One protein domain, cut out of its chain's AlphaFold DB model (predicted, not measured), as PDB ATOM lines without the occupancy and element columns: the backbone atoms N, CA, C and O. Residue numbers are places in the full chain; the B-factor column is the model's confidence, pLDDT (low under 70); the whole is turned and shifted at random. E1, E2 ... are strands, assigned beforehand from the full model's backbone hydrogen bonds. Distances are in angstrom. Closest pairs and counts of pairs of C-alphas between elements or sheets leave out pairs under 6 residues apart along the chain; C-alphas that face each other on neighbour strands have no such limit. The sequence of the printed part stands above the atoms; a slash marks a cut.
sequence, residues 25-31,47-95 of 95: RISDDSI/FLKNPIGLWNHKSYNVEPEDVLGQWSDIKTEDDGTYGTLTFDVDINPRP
ATOM      1  N   ARG A  25      44.495  32.564 -41.306       91.81
ATOM      2  CA  ARG A  25      43.154  32.271 -40.780       91.81
ATOM      3  C   ARG A  25      42.369  31.690 -41.953       91.81
ATOM      4  O   ARG A  25      41.970  32.425 -42.850       91.81
ATOM      5  N   ILE A  26      42.284  30.367 -42.000       91.31
ATOM      6  CA  ILE A  26      41.718  29.593 -43.111       91.31
ATOM      7  C   ILE A  26      40.211  29.824 -43.198       91.31
ATOM      8  O   ILE A  26      39.657  29.971 -44.285       91.31
ATOM      9  N   SER A  27      39.548  29.852 -42.046       90.62
ATOM     10  CA  SER A  27      38.115  30.084 -41.947       90.62
ATOM     11  C   SER A  27      37.795  30.701 -40.593       90.62
ATOM     12  O   SER A  27      38.560  30.563 -39.637       90.62
ATOM     13  N   ASP A  28      36.684  31.414 -40.531       90.88
ATOM     14  CA  ASP A  28      36.158  31.994 -39.313       90.88
ATOM     15  C   ASP A  28      34.649  31.799 -39.249       90.88
ATOM     16  O   ASP A  28      34.026  31.156 -40.092       90.88
ATOM     17  N   ASP A  29      34.080  32.322 -38.182       87.88
ATOM     18  CA  ASP A  29      32.700  32.117 -37.805       87.88
ATOM     19  C   ASP A  29      31.810  33.299 -38.253       87.88
ATOM     20  O   ASP A  29      30.686  33.464 -37.762       87.88
ATOM     21  N   SER A  30      32.324  34.116 -39.186       89.25
ATOM     22  CA  SER A  30      31.632  35.274 -39.739       89.25
ATOM     23  C   SER A  30      30.459  34.861 -40.628       89.25
ATOM     24  O   SER A  30      30.450  33.802 -41.256       89.25
ATOM     25  N   ILE A  31      29.433  35.714 -40.651       91.62
ATOM     26  CA  ILE A  31      28.265  35.521 -41.506       91.62
ATOM     27  C   ILE A  31      28.634  35.957 -42.922       91.62
ATOM     28  O   ILE A  31      29.083  37.088 -43.138       91.62
ATOM     29  N   PHE A  47      42.016  14.583 -43.669       90.44
ATOM     30  CA  PHE A  47      42.793  15.670 -44.255       90.44
ATOM     31  C   PHE A  47      44.249  15.650 -43.762       90.44
ATOM     32  O   PHE A  47      45.180  15.678 -44.559       90.44
ATOM     33  N   LEU A  48      44.461  15.472 -42.453       91.69
ATOM     34  CA  LEU A  48      45.792  15.445 -41.836       91.69
ATOM     35  C   LEU A  48      46.676  14.262 -42.269       91.69
ATOM     36  O   LEU A  48      47.867  14.265 -41.973       91.69
ATOM     37  N   LYS A  49      46.144  13.257 -42.980       92.06
ATOM     38  CA  LYS A  49      46.971  12.182 -43.562       92.06
ATOM     39  C   LYS A  49      47.815  12.673 -44.738       92.06
ATOM     40  O   LYS A  49      48.888  12.125 -44.973       92.06
ATOM     41  N   ASN A  50      47.312  13.659 -45.480       89.94
ATOM     42  CA  ASN A  50      48.008  14.301 -46.589       89.94
ATOM     43  C   ASN A  50      47.476  15.740 -46.762       89.94
ATOM     44  O   ASN A  50      46.650  15.986 -47.643       89.94
ATOM     45  N   PRO A  51      47.880  16.678 -45.887       92.25
ATOM     46  CA  PRO A  51      47.253  17.992 -45.780       92.25
ATOM     47  C   PRO A  51      47.762  18.941 -46.873       92.25
ATOM     48  O   PRO A  51      48.535  19.857 -46.617       92.25
ATOM     49  N   ILE A  52      47.368  18.703 -48.119       89.94
ATOM     50  CA  ILE A  52      47.814  19.494 -49.270       89.94
ATOM     51  C   ILE A  52      47.041  20.812 -49.386       89.94
ATOM     52  O   ILE A  52      45.829  20.872 -49.173       89.94
ATOM     53  N   GLY A  53      47.751  21.885 -49.723       90.12
ATOM     54  CA  GLY A  53      47.159  23.142 -50.160       90.12
ATOM     55  C   GLY A  53      46.997  23.120 -51.669       90.12
ATOM     56  O   GLY A  53      47.988  23.017 -52.384       90.12
ATOM     57  N   LEU A  54      45.760  23.206 -52.152       87.56
ATOM     58  CA  LEU A  54      45.450  23.185 -53.578       87.56
ATOM     59  C   LEU A  54      45.183  24.592 -54.106       87.56
ATOM     60  O   LEU A  54      44.546  25.417 -53.444       87.56
ATOM     61  N   TRP A  55      45.636  24.842 -55.327       83.06
ATOM     62  CA  TRP A  55      45.165  25.945 -56.137       83.06
ATOM     63  C   TRP A  55      43.806  25.566 -56.720       83.06
ATOM     64  O   TRP A  55      43.691  24.617 -57.494       83.06
ATOM     65  N   ASN A  56      42.778  26.352 -56.383       76.25
ATOM     66  CA  ASN A  56      41.388  26.142 -56.804       76.25
ATOM     67  C   ASN A  56      40.711  24.899 -56.175       76.25
ATOM     68  O   ASN A  56      41.329  24.067 -55.519       76.25
ATOM     69  N   HIS A  57      39.398  24.768 -56.374       72.25
ATOM     70  CA  HIS A  57      38.576  23.660 -55.872       72.25
ATOM     71  C   HIS A  57      38.622  22.418 -56.780       72.25
ATOM     72  O   HIS A  57      37.604  21.753 -56.979       72.25
ATOM     73  N   LYS A  58      39.775  22.104 -57.383       67.75
ATOM     74  CA  LYS A  58      39.911  20.880 -58.181       67.75
ATOM     75  C   LYS A  58      39.907  19.673 -57.245       67.75
ATOM     76  O   LYS A  58      40.877  19.414 -56.547       67.75
ATOM     77  N   SER A  59      38.800  18.939 -57.227       63.16
ATOM     78  CA  SER A  59      38.662  17.690 -56.466       63.16
ATOM     79  C   SER A  59      38.884  16.432 -57.316       63.16
ATOM     80  O   SER A  59      38.878  15.329 -56.780       63.16
ATOM     81  N   TYR A  60      39.056  16.584 -58.634       68.44
ATOM     82  CA  TYR A  60      39.285  15.511 -59.607       68.44
ATOM     83  C   TYR A  60      40.333  15.965 -60.628       68.44
ATOM     84  O   TYR A  60      40.369  17.151 -60.957       68.44
ATOM     85  N   ASN A  61      41.144  15.030 -61.143       77.44
ATOM     86  CA  ASN A  61      42.259  15.302 -62.068       77.44
ATOM     87  C   ASN A  61      43.214  16.381 -61.525       77.44
ATOM     88  O   ASN A  61      43.503  17.365 -62.201       77.44
ATOM     89  N   VAL A  62      43.606  16.228 -60.257       75.62
ATOM     90  CA  VAL A  62      44.603  17.093 -59.623       75.62
ATOM     91  C   VAL A  62      45.959  16.720 -60.200       75.62
ATOM     92  O   VAL A  62      46.415  15.594 -60.006       75.62
ATOM     93  N   GLU A  63      46.580  17.659 -60.900       81.50
ATOM     94  CA  GLU A  63      47.946  17.506 -61.390       81.50
ATOM     95  C   GLU A  63      48.938  18.044 -60.341       81.50
ATOM     96  O   GLU A  63      48.551  18.852 -59.489       81.50
ATOM     97  N   PRO A  64      50.215  17.623 -60.351       79.75
ATOM     98  CA  PRO A  64      51.210  18.107 -59.393       79.75
ATOM     99  C   PRO A  64      51.308  19.641 -59.314       79.75
ATOM    100  O   PRO A  64      51.455  20.190 -58.224       79.75
ATOM    101  N   GLU A  65      51.155  20.342 -60.438       80.50
ATOM    102  CA  GLU A  65      51.155  21.807 -60.524       80.50
ATOM    103  C   GLU A  65      49.951  22.493 -59.858       80.50
ATOM    104  O   GLU A  65      49.999  23.695 -59.593       80.50
ATOM    105  N   ASP A  66      48.872  21.758 -59.574       84.25
ATOM    106  CA  ASP A  66      47.730  22.287 -58.829       84.25
ATOM    107  C   ASP A  66      48.023  22.347 -57.318       84.25
ATOM    108  O   ASP A  66      47.258  22.953 -56.563       84.25
ATOM    109  N   VAL A  67      49.114  21.735 -56.848       87.06
ATOM    110  CA  VAL A  67      49.487  21.754 -55.434       87.06
ATOM    111  C   VAL A  67      50.374  22.961 -55.130       87.06
ATOM    112  O   VAL A  67      51.474  23.105 -55.649       87.06
ATOM    113  N   LEU A  68      49.900  23.830 -54.238       89.62
ATOM    114  CA  LEU A  68      50.626  25.020 -53.787       89.62
ATOM    115  C   LEU A  68      51.652  24.707 -52.697       89.62
ATOM    116  O   LEU A  68      52.649  25.413 -52.560       89.62
ATOM    117  N   GLY A  69      51.364  23.710 -51.863       92.25
ATOM    118  CA  GLY A  69      52.125  23.481 -50.646       92.25
ATOM    119  C   GLY A  69      51.515  22.431 -49.729       92.25
ATOM    120  O   GLY A  69      50.554  21.741 -50.081       92.25
ATOM    121  N   GLN A  70      52.055  22.348 -48.518       93.19
ATOM    122  CA  GLN A  70      51.559  21.474 -47.461       93.19
ATOM    123  C   GLN A  70      51.194  22.282 -46.214       93.19
ATOM    124  O   GLN A  70      51.943  23.154 -45.772       93.19
ATOM    125  N   TRP A  71      50.027  21.989 -45.650       95.12
ATOM    126  CA  TRP A  71      49.555  22.590 -44.415       95.12
ATOM    127  C   TRP A  71      50.129  21.889 -43.187       95.12
ATOM    128  O   TRP A  71      50.250  20.665 -43.131       95.12
ATOM    129  N   SER A  72      50.400  22.679 -42.157       95.06
ATOM    130  CA  SER A  72      50.843  22.234 -40.842       95.06
ATOM    131  C   SER A  72      50.241  23.109 -39.739       95.06
ATOM    132  O   SER A  72      49.646  24.155 -40.014       95.06
ATOM    133  N   ASP A  73      50.365  22.653 -38.489       95.12
ATOM    134  CA  ASP A  73      49.877  23.346 -37.285       95.12
ATOM    135  C   ASP A  73      48.428  23.854 -37.404       95.12
ATOM    136  O   ASP A  73      48.111  24.991 -37.044       95.12
ATOM    137  N   ILE A  74      47.545  23.005 -37.947       95.31
ATOM    138  CA  ILE A  74      46.133  23.352 -38.072       95.31
ATOM    139  C   ILE A  74      45.466  23.264 -36.709       95.31
ATOM    140  O   ILE A  74      45.473  22.211 -36.068       95.31
ATOM    141  N   LYS A  75      44.869  24.377 -36.292       92.38
ATOM    142  CA  LYS A  75      44.164  24.517 -35.021       92.38
ATOM    143  C   LYS A  75      42.873  25.284 -35.238       92.38
ATOM    144  O   LYS A  75      42.869  26.299 -35.929       92.38
ATOM    145  N   THR A  76      41.805  24.802 -34.622       92.00
ATOM    146  CA  THR A  76      40.555  25.548 -34.497       92.00
ATOM    147  C   THR A  76      40.499  26.116 -33.087       92.00
ATOM    148  O   THR A  76      40.609  25.376 -32.111       92.00
ATOM    149  N   GLU A  77      40.380  27.432 -33.011       88.38
ATOM    150  CA  GLU A  77      40.234  28.228 -31.796       88.38
ATOM    151  C   GLU A  77      38.866  28.931 -31.830       88.38
ATOM    152  O   GLU A  77      38.134  28.828 -32.819       88.38
ATOM    153  N   ASP A  78      38.508  29.646 -30.759       85.00
ATOM    154  CA  ASP A  78      37.182  30.267 -30.608       85.00
ATOM    155  C   ASP A  78      36.820  31.216 -31.761       85.00
ATOM    156  O   ASP A  78      35.651  31.341 -32.119       85.00
ATOM    157  N   ASP A  79      37.815  31.879 -32.353       86.69
ATOM    158  CA  ASP A  79      37.618  32.843 -33.429       86.69
ATOM    159  C   ASP A  79      37.924  32.276 -34.824       86.69
ATOM    160  O   ASP A  79      37.841  33.005 -35.808       86.69
ATOM    161  N   GLY A  80      38.252  30.995 -34.975       90.75
ATOM    162  CA  GLY A  80      38.384  30.394 -36.298       90.75
ATOM    163  C   GLY A  80      39.445  29.317 -36.409       90.75
ATOM    164  O   GLY A  80      40.060  28.878 -35.442       90.75
ATOM    165  N   THR A  81      39.652  28.880 -37.644       94.19
ATOM    166  CA  THR A  81      40.624  27.846 -37.983       94.19
ATOM    167  C   THR A  81      41.859  28.482 -38.593       94.19
ATOM    168  O   THR A  81      41.778  29.230 -39.568       94.19
ATOM    169  N   TYR A  82      43.016  28.140 -38.045       94.06
ATOM    170  CA  TYR A  82      44.321  28.622 -38.466       94.06
ATOM    171  C   TYR A  82      45.183  27.477 -38.967       94.06
ATOM    172  O   TYR A  82      45.024  26.345 -38.524       94.06
ATOM    173  N   GLY A  83      46.133  27.784 -39.843       95.31
ATOM    174  CA  GLY A  83      47.161  26.838 -40.261       95.31
ATOM    175  C   GLY A  83      48.307  27.530 -40.983       95.31
ATOM    176  O   GLY A  83      48.157  28.644 -41.487       95.31
ATOM    177  N   THR A  84      49.454  26.867 -41.023       95.56
ATOM    178  CA  THR A  84      50.639  27.332 -41.745       95.56
ATOM    179  C   THR A  84      50.755  26.561 -43.048       95.56
ATOM    180  O   THR A  84      50.831  25.334 -43.023       95.56
ATOM    181  N   LEU A  85      50.762  27.265 -44.179       94.62
ATOM    182  CA  LEU A  85      51.047  26.674 -45.484       94.62
ATOM    183  C   LEU A  85      52.519  26.903 -45.806       94.62
ATOM    184  O   LEU A  85      52.967  28.051 -45.848       94.62
ATOM    185  N   THR A  86      53.244  25.815 -46.039       94.75
ATOM    186  CA  THR A  86      54.611  25.847 -46.562       94.75
ATOM    187  C   THR A  86      54.563  25.590 -48.060       94.75
ATOM    188  O   THR A  86      53.997  24.587 -48.499       94.75
ATOM    189  N   PHE A  87      55.133  26.508 -48.832       91.56
ATOM    190  CA  PHE A  87      55.167  26.472 -50.291       91.56
ATOM    191  C   PHE A  87      56.442  25.795 -50.799       91.56
ATOM    192  O   PHE A  87      57.420  25.686 -50.064       91.56
ATOM    193  N   ASP A  88      56.440  25.391 -52.076       84.12
ATOM    194  CA  ASP A  88      57.631  24.862 -52.772       84.12
ATOM    195  C   ASP A  88      58.301  23.694 -52.024       84.12
ATOM    196  O   ASP A  88      59.522  23.583 -51.903       84.12
ATOM    197  N   VAL A  89      57.457  22.843 -51.449       75.62
ATOM    198  CA  VAL A  89      57.847  21.559 -50.874       75.62
ATOM    199  C   VAL A  89      57.865  20.504 -51.979       75.62
ATOM    200  O   VAL A  89      57.079  20.568 -52.921       75.62
ATOM    201  N   ASP A  90      58.747  19.515 -51.859       72.38
ATOM    202  CA  ASP A  90      58.769  18.365 -52.767       72.38
ATOM    203  C   ASP A  90      57.562  17.463 -52.439       72.38
ATOM    204  O   ASP A  90      57.593  16.648 -51.510       72.38
ATOM    205  N   ILE A  91      56.428  17.701 -53.109       66.00
ATOM    206  CA  ILE A  91      55.159  17.018 -52.824       66.00
ATOM    207  C   ILE A  91      54.994  15.834 -53.768       66.00
ATOM    208  O   ILE A  91      54.906  15.988 -54.981       66.00
ATOM    209  N   ASN A  92      54.824  14.647 -53.186       67.12
ATOM    210  CA  ASN A  92      54.263  13.488 -53.872       67.12
ATOM    211  C   ASN A  92      52.776  13.353 -53.487       67.12
ATOM    212  O   ASN A  92      52.485  12.745 -52.444       67.12
ATOM    213  N   PRO A  93      51.835  13.957 -54.241       61.19
ATOM    214  CA  PRO A  93      50.419  13.910 -53.904       61.19
ATOM    215  C   PRO A  93      49.935  12.460 -53.969       61.19
ATOM    216  O   PRO A  93      49.892  11.844 -55.031       61.19
ATOM    217  N   ARG A  94      49.597  11.890 -52.808       57.12
ATOM    218  CA  ARG A  94      49.033  10.540 -52.738       57.12
ATOM    219  C   ARG A  94      47.513  10.625 -52.915       57.12
ATOM    220  O   ARG A  94      46.902  11.356 -52.127       57.12
ATOM    221  N   PRO A  95      46.936   9.931 -53.916       51.53
ATOM    222  CA  PRO A  95      45.489   9.816 -54.080       51.53
ATOM    223  C   PRO A  95      44.835   9.046 -52.924       51.53
ATOM    224  O   PRO A  95      45.531   8.240 -52.258       51.53
TER     225      PRO A  95
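AT A GLANCE: This is residues 25 to 31 and 47 to 95 of the 95 residues of an uncharacterized protein of Rhodococcus erythropolis (UniProt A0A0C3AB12). A long two-stranded hairpin, E3 and E4, makes the core; short E1 extends it beside E4, short E2 beside E3, in one curled sheet. Look for 56 printed residues, four named strands and no named helix: order E1 E4 E3 E2, antiparallel, all strand, though under half of the residues are in named elements. The whole is only just loose, close to compact, radius of gyration of the C-alphas 12.5 A, spanning 34 by 22 by 18 A.

IN THESE COORDINATES: Find C-alpha 25 at (43.154, 32.271, -40.780); E1 runs from there to 27. E2 is residues 52 to 54. E3, 67 to 77, spans 26.2 A and bends by 62 degrees at 73. E4, 80 to 87, ends at (55.167, 26.472, -50.291).

HOW THE PARTS SIT: Within hydrogen-bond range you find N 26 and O 81 for E1 and E4, 2.7 A; N 53 and O 69 for hairpin E2 and E3, 2.8 A; N 72 and O 84 for hairpin E3 and E4, 2.8 A. E2 E3 E4 form a meander, each the antiparallel neighbour of the one before.

THE WHOLE: Residues 32 to 46 are cut out; C-alphas 31 and 47 are 24.8 A apart. The E2 to E3 link is long, 12 residues. Confidence is under 70 at 58 to 60 and 91 to 95.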